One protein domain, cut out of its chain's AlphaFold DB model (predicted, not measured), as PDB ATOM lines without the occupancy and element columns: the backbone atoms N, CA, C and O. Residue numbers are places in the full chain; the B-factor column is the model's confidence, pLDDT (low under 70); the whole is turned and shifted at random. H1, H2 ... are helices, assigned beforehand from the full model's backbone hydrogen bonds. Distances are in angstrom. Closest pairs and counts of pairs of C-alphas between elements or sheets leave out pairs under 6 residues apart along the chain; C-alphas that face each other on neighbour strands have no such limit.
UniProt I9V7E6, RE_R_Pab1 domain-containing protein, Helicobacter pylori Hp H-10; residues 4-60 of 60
ATOM      1  N   LYS A   4     159.550 151.614 171.007       92.69
ATOM      2  CA  LYS A   4     159.274 150.226 171.389       92.69
ATOM      3  C   LYS A   4     159.722 149.974 172.826       92.69
ATOM      4  O   LYS A   4     160.867 150.245 173.182       92.69
ATOM      5  N   THR A   5     158.823 149.414 173.621       93.81
ATOM      6  CA  THR A   5     159.011 149.043 175.030       93.81
ATOM      7  C   THR A   5     158.273 147.733 175.306       93.81
ATOM      8  O   THR A   5     157.412 147.333 174.523       93.81
ATOM      9  N   ALA A   6     158.585 147.058 176.418       90.06
ATOM     10  CA  ALA A   6     157.873 145.837 176.818       90.06
ATOM     11  C   ALA A   6     156.384 146.100 177.122       90.06
ATOM     12  O   ALA A   6     155.534 145.260 176.843       90.06
ATOM     13  N   THR A   7     156.066 147.283 177.659       91.69
ATOM     14  CA  THR A   7     154.695 147.755 177.895       91.69
ATOM     15  C   THR A   7     154.513 149.165 177.321       91.69
ATOM     16  O   THR A   7     155.434 149.982 177.447       91.69
ATOM     17  N   PRO A   8     153.360 149.502 176.708       92.19
ATOM     18  CA  PRO A   8     153.135 150.827 176.128       92.19
ATOM     19  C   PRO A   8     153.396 151.967 177.123       92.19
ATOM     20  O   PRO A   8     153.010 151.873 178.283       92.19
ATOM     21  N   LEU A   9     154.052 153.041 176.672       93.75
ATOM     22  CA  LEU A   9     154.408 154.211 177.489       93.75
ATOM     23  C   LEU A   9     153.237 155.174 177.736       93.75
ATOM     24  O   LEU A   9     153.283 155.965 178.672       93.75
ATOM     25  N   LEU A  10     152.209 155.150 176.886       95.06
ATOM     26  CA  LEU A  10     151.102 156.099 176.973       95.06
ATOM     27  C   LEU A  10     150.304 155.887 178.273       95.06
ATOM     28  O   LEU A  10     149.995 154.752 178.627       95.06
ATOM     29  N   ASN A  11     149.938 156.985 178.942       95.44
ATOM     30  CA  ASN A  11     149.142 157.012 180.182       95.44
ATOM     31  C   ASN A  11     149.802 156.362 181.409       95.44
ATOM     32  O   ASN A  11     149.106 155.891 182.309       95.44
ATOM     33  N   ARG A  12     151.135 156.355 181.483       95.19
ATOM     34  CA  ARG A  12     151.858 155.937 182.687       95.19
ATOM     35  C   ARG A  12     153.173 156.682 182.867       95.19
ATOM     36  O   ARG A  12     153.675 157.322 181.949       95.19
ATOM     37  N   THR A  13     153.758 156.520 184.044       95.81
ATOM     38  CA  THR A  13     155.134 156.933 184.327       95.81
ATOM     39  C   THR A  13     156.104 155.814 183.936       95.81
ATOM     40  O   THR A  13     155.779 154.626 184.048       95.81
ATOM     41  N   ALA A  14     157.294 156.183 183.461       95.56
ATOM     42  CA  ALA A  14     158.374 155.232 183.220       95.56
ATOM     43  C   ALA A  14     158.858 154.603 184.538       95.56
ATOM     44  O   ALA A  14     158.907 155.273 185.573       95.56
ATOM     45  N   ALA A  15     159.218 153.323 184.507       95.81
ATOM     46  CA  ALA A  15     159.793 152.644 185.662       95.81
ATOM     47  C   ALA A  15     161.263 153.047 185.875       95.81
ATOM     48  O   ALA A  15     161.936 153.570 184.983       95.81
ATOM     49  N   LEU A  16     161.786 152.781 187.075       97.44
ATOM     50  CA  LEU A  16     163.191 153.031 187.394       97.44
ATOM     51  C   LEU A  16     164.098 152.281 186.406       97.44
ATOM     52  O   LEU A  16     164.020 151.058 186.303       97.44
ATOM     53  N   LYS A  17     164.983 153.021 185.721       96.00
ATOM     54  CA  LYS A  17     165.913 152.497 184.700       96.00
ATOM     55  C   LYS A  17     165.213 151.822 183.509       96.00
ATOM     56  O   LYS A  17     165.793 150.950 182.862       96.00
ATOM     57  N   GLU A  18     163.975 152.206 183.209       96.25
ATOM     58  CA  GLU A  18     163.306 151.765 181.990       96.25
ATOM     59  C   GLU A  18     163.982 152.357 180.743       96.25
ATOM     60  O   GLU A  18     164.354 153.529 180.723       96.25
ATOM     61  N   HIS A  19     164.115 151.542 179.696       95.62
ATOM     62  CA  HIS A  19     164.660 151.948 178.404       95.62
ATOM     63  C   HIS A  19     163.625 151.718 177.305       95.62
ATOM     64  O   HIS A  19     162.856 150.756 177.349       95.62
ATOM     65  N   ALA A  20     163.649 152.582 176.292       95.81
ATOM     66  CA  ALA A  20     162.814 152.476 175.109       95.81
ATOM     67  C   ALA A  20     163.671 152.519 173.842       95.81
ATOM     68  O   ALA A  20     164.719 153.162 173.807       95.81
ATOM     69  N   LEU A  21     163.216 151.835 172.798       96.12
ATOM     70  CA  LEU A  21     163.941 151.694 171.541       96.12
ATOM     71  C   LEU A  21     163.272 152.531 170.450       96.12
ATOM     72  O   LEU A  21     162.169 152.205 170.006       96.12
ATOM     73  N   LEU A  22     163.963 153.564 169.971       95.75
ATOM     74  CA  LEU A  22     163.630 154.219 168.707       95.75
ATOM     75  C   LEU A  22     164.264 153.416 167.567       95.75
ATOM     76  O   LEU A  22     165.487 153.369 167.445       95.75
ATOM     77  N   THR A  23     163.452 152.749 166.743       95.00
ATOM     78  CA  THR A  23     163.990 151.997 165.598       95.00
ATOM     79  C   THR A  23     164.107 152.899 164.373       95.00
ATOM     80  O   THR A  23     163.118 153.480 163.924       95.00
ATOM     81  N   ILE A  24     165.310 152.982 163.806       95.69
ATOM     82  CA  ILE A  24     165.558 153.713 162.563       95.69
ATOM     83  C   ILE A  24     165.327 152.770 161.377       95.69
ATOM     84  O   ILE A  24     165.879 151.671 161.309       95.69
ATOM     85  N   HIS A  25     164.493 153.205 160.443       95.06
ATOM     86  CA  HIS A  25     164.118 152.506 159.222       95.06
ATOM     87  C   HIS A  25     164.275 153.447 158.025       95.06
ATOM     88  O   HIS A  25     164.330 154.662 158.178       95.06
ATOM     89  N   LYS A  26     164.274 152.905 156.801       96.06
ATOM     90  CA  LYS A  26     164.409 153.717 155.575       96.06
ATOM     91  C   LYS A  26     163.382 154.856 155.478       96.06
ATOM     92  O   LYS A  26     163.685 155.888 154.900       96.06
ATOM     93  N   THR A  27     162.192 154.679 156.048       96.19
ATOM     94  CA  THR A  27     161.104 155.666 156.012       96.19
ATOM     95  C   THR A  27     161.285 156.834 156.984       96.19
ATOM     96  O   THR A  27     160.758 157.904 156.707       96.19
ATOM     97  N   ASN A  28     162.021 156.667 158.092       95.06
ATOM     98  CA  ASN A  28     162.273 157.740 159.069       95.06
ATOM     99  C   ASN A  28     163.737 158.220 159.089       95.06
ATOM    100  O   ASN A  28     164.018 159.291 159.618       95.06
ATOM    101  N   ALA A  29     164.656 157.489 158.448       96.81
ATOM    102  CA  ALA A  29     166.053 157.877 158.283       96.81
ATOM    103  C   ALA A  29     166.249 159.289 157.683       96.81
ATOM    104  O   ALA A  29     167.122 160.001 158.184       96.81
ATOM    105  N   PRO A  30     165.445 159.757 156.700       97.69
ATOM    106  CA  PRO A  30     165.594 161.111 156.158       97.69
ATOM    107  C   PRO A  30     165.489 162.224 157.210       97.69
ATOM    108  O   PRO A  30     166.157 163.244 157.081       97.69
ATOM    109  N   MET A  31     164.737 162.015 158.297       97.06
ATOM    110  CA  MET A  31     164.644 162.981 159.399       97.06
ATOM    111  C   MET A  31     166.010 163.249 160.051       97.06
ATOM    112  O   MET A  31     166.303 164.375 160.442       97.06
ATOM    113  N   PHE A  32     166.870 162.233 160.142       97.50
ATOM    114  CA  PHE A  32     168.207 162.376 160.719       97.50
ATOM    115  C   PHE A  32     169.174 163.088 159.764       97.50
ATOM    116  O   PHE A  32     170.088 163.768 160.226       97.50
ATOM    117  N   LEU A  33     168.951 162.996 158.447       97.19
ATOM    118  CA  LEU A  33     169.693 163.788 157.461       97.19
ATOM    119  C   LEU A  33     169.306 165.269 157.540       97.19
ATOM    120  O   LEU A  33     170.179 166.134 157.527       97.19
ATOM    121  N   GLU A  34     168.016 165.568 157.711       98.31
ATOM    122  CA  GLU A  34     167.565 166.941 157.969       98.31
ATOM    123  C   GLU A  34     168.114 167.470 159.301       98.31
ATOM    124  O   GLU A  34     168.562 168.612 159.377       98.31
ATOM    125  N   MET A  35     168.182 166.633 160.340       98.25
ATOM    126  CA  MET A  35     168.833 167.000 161.600       98.25
ATOM    127  C   MET A  35     170.319 167.331 161.401       98.25
ATOM    128  O   MET A  35     170.793 168.339 161.926       98.25
ATOM    129  N   LEU A  36     171.053 166.544 160.606       98.31
ATOM    130  CA  LEU A  36     172.455 166.827 160.278       98.31
ATOM    131  C   LEU A  36     172.608 168.164 159.534       98.31
ATOM    132  O   LEU A  36     173.516 168.942 159.828       98.31
ATOM    133  N   LYS A  37     171.679 168.476 158.625       98.38
ATOM    134  CA  LYS A  37     171.622 169.773 157.942       98.38
ATOM    135  C   LYS A  37     171.359 170.925 158.914       98.38
ATOM    136  O   LYS A  37     172.020 171.954 158.806       98.38
ATOM    137  N   ILE A  38     170.453 170.754 159.879       98.62
ATOM    138  CA  ILE A  38     170.200 171.749 160.936       98.62
ATOM    139  C   ILE A  38     171.477 172.004 161.747       98.62
ATOM    140  O   ILE A  38     171.831 173.164 161.962       98.62
ATOM    141  N   PHE A  39     172.214 170.956 162.131       98.56
ATOM    142  CA  PHE A  39     173.509 171.116 162.801       98.56
ATOM    143  C   PHE A  39     174.502 171.914 161.948       98.56
ATOM    144  O   PHE A  39     175.150 172.823 162.461       98.56
ATOM    145  N   GLY A  40     174.562 171.657 160.641       98.50
ATOM    146  CA  GLY A  40     175.444 172.384 159.725       98.50
ATOM    147  C   GLY A  40     175.123 173.879 159.576       98.50
ATOM    148  O   GLY A  40     175.952 174.627 159.060       98.50
ATOM    149  N   LEU A  41     173.943 174.320 160.026       98.50
ATOM    150  CA  LEU A  41     173.498 175.717 160.015       98.50
ATOM    151  C   LEU A  41     173.577 176.390 161.399       98.50
ATOM    152  O   LEU A  41     173.286 177.579 161.512       98.50
ATOM    153  N   LEU A  42     173.954 175.655 162.451       98.44
ATOM    154  CA  LEU A  42     173.871 176.128 163.837       98.44
ATOM    155  C   LEU A  42     174.958 177.157 164.197       98.44
ATOM    156  O   LEU A  42     174.701 178.104 164.937       98.44
ATOM    157  N   SER A  43     176.181 176.973 163.700       98.56
ATOM    158  CA  SER A  43     177.287 177.938 163.798       98.56
ATOM    159  C   SER A  43     178.403 177.564 162.816       98.56
ATOM    160  O   SER A  43     178.394 176.470 162.257       98.56
ATOM    161  N   GLN A  44     179.416 178.423 162.661       98.50
ATOM    162  CA  GLN A  44     180.573 178.112 161.813       98.50
ATOM    163  C   GLN A  44     181.339 176.860 162.275       98.50
ATOM    164  O   GLN A  44     181.823 176.098 161.440       98.50
ATOM    165  N   SER A  45     181.449 176.628 163.589       98.62
ATOM    166  CA  SER A  45     182.109 175.424 164.104       98.62
ATOM    167  C   SER A  45     181.324 174.169 163.726       98.62
ATOM    168  O   SER A  45     181.895 173.261 163.132       98.62
ATOM    169  N   HIS A  46     180.005 174.160 163.953       98.75
ATOM    170  CA  HIS A  46     179.162 173.021 163.582       98.75
ATOM    171  C   HIS A  46     179.112 172.806 162.065       98.75
ATOM    172  O   HIS A  46     179.109 171.666 161.614       98.75
ATOM    173  N   HIS A  47     179.123 173.881 161.273       98.69
ATOM    174  CA  HIS A  47     179.226 173.799 159.818       98.69
ATOM    175  C   HIS A  47     180.474 173.021 159.387       98.69
ATOM    176  O   HIS A  47     180.376 172.056 158.628       98.69
ATOM    177  N   ASN A  48     181.637 173.400 159.925       98.62
ATOM    178  CA  ASN A  48     182.906 172.740 159.622       98.62
ATOM    179  C   ASN A  48     182.912 171.272 160.077       98.62
ATOM    180  O   ASN A  48     183.427 170.413 159.364       98.62
ATOM    181  N   ASP A  49     182.339 170.978 161.245       98.69
ATOM    182  CA  ASP A  49     182.264 169.611 161.768       98.69
ATOM    183  C   ASP A  49     181.346 168.728 160.912       98.69
ATOM    184  O   ASP A  49     181.713 167.603 160.569       98.69
ATOM    185  N   VAL A  50     180.182 169.241 160.497       98.62
ATOM    186  CA  VAL A  50     179.250 168.518 159.618       98.62
ATOM    187  C   VAL A  50     179.872 168.239 158.253       98.62
ATOM    188  O   VAL A  50     179.747 167.116 157.766       98.62
ATOM    189  N   LEU A  51     180.578 169.205 157.656       98.50
ATOM    190  CA  LEU A  51     181.283 168.976 156.392       98.50
ATOM    191  C   LEU A  51     182.322 167.857 156.519       98.50
ATOM    192  O   LEU A  51     182.301 166.937 155.710       98.50
ATOM    193  N   LYS A  52     183.143 167.854 157.577       98.38
ATOM    194  CA  LYS A  52     184.130 166.783 157.815       98.38
ATOM    195  C   LYS A  52     183.491 165.410 158.015       98.38
ATOM    196  O   LYS A  52     184.028 164.406 157.556       98.38
ATOM    197  N   ILE A  53     182.351 165.345 158.707       98.38
ATOM    198  CA  ILE A  53     181.594 164.095 158.863       98.38
ATOM    199  C   ILE A  53     181.114 163.597 157.495       98.38
ATOM    200  O   ILE A  53     181.275 162.418 157.190       98.38
ATOM    201  N   LEU A  54     180.549 164.483 156.668       97.88
ATOM    202  CA  LEU A  54     180.070 164.138 155.327       97.88
ATOM    203  C   LEU A  54     181.212 163.699 154.406       97.88
ATOM    204  O   LEU A  54     181.088 162.665 153.756       97.88
ATOM    205  N   GLU A  55     182.325 164.435 154.400       98.12
ATOM    206  CA  GLU A  55     183.557 164.057 153.698       98.12
ATOM    207  C   GLU A  55     183.983 162.648 154.110       98.12
ATOM    208  O   GLU A  55     184.153 161.777 153.259       98.12
ATOM    209  N   LYS A  56     184.035 162.371 155.420       98.12
ATOM    210  CA  LYS A  56     184.461 161.061 155.906       98.12
ATOM    211  C   LYS A  56     183.504 159.927 155.544       98.12
ATOM    212  O   LYS A  56     183.948 158.803 155.330       98.12
ATOM    213  N   ILE A  57     182.200 160.188 155.495       97.31
ATOM    214  CA  ILE A  57     181.207 159.198 155.057       97.31
ATOM    215  C   ILE A  57     181.378 158.888 153.565       97.31
ATOM    216  O   ILE A  57     181.284 157.723 153.198       97.31
ATOM    217  N   LEU A  58     181.640 159.901 152.732       96.94
ATOM    218  CA  LEU A  58     181.784 159.762 151.276       96.94
ATOM    219  C   LEU A  58     183.128 159.154 150.835       96.94
ATOM    220  O   LEU A  58     183.230 158.676 149.710       96.94
ATOM    221  N   GLU A  59     184.150 159.183 151.693       96.00
ATOM    222  CA  GLU A  59     185.442 158.513 151.469       96.00
ATOM    223  C   GLU A  59     185.401 156.981 151.636       96.00
ATOM    224  O   GLU A  59     186.346 156.312 151.212       96.00
ATOM    225  N   ASN A  60     184.374 156.432 152.299       68.38
ATOM    226  CA  ASN A  60     184.206 154.986 152.511       68.38
ATOM    227  C   ASN A  60     183.361 154.345 151.406       68.38
ATOM    228  O   ASN A  60     183.596 153.146 151.135       68.38
TER     229      ASN A  60
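Overview. This is residues 4 to 60 of the 60 residues of the protein "RE_R_Pab1 domain-containing protein" of Helicobacter pylori Hp H-10 (UniProt I9V7E6). Two helices, H2 and H1, form a V-shaped hairpin at one end, and a long arm, residues 4 to 28 with no named element, runs away from the start of H1 and folds back as a loop at its far end. The printed part has 57 residues with two named helices, H1 then H2, and no named strand; the class is all helix, though under half of the residues are in named elements. It is extended, with a radius of gyration of the C-alphas of 16.9 A and spans of 42 by 25 by 18 A.

Arrangement. Begin at H2, residues 44 to 58, where every O i to N i+4 pair is within hydrogen-bond range. H1, residues 29 to 40, has 7 of 8. They form a helical hairpin, opposite ways at a steep tilt of 42 degrees. Residues 36 to 40 alone touch residues 46 to 51 alone; the closest C-alphas, Gly 40 and His 47, are 4.0 A apart.

Along the chain. Find C-alpha 44 at (180.573, 178.112, 161.813); H2 runs 21.2 A from there to C-alpha 58. H1 runs 17.3 A from C-alpha 29 at (166.053, 157.877, 158.283).

Size, cuts and confidence. The farthest C-alphas, Asn 11 and Glu 59, are 46.3 A apart. The printed part has no cut, and the H1 to H2 link is tight. Residues 10 to 17 stand free. Residue 60 alone has pLDDT under 70.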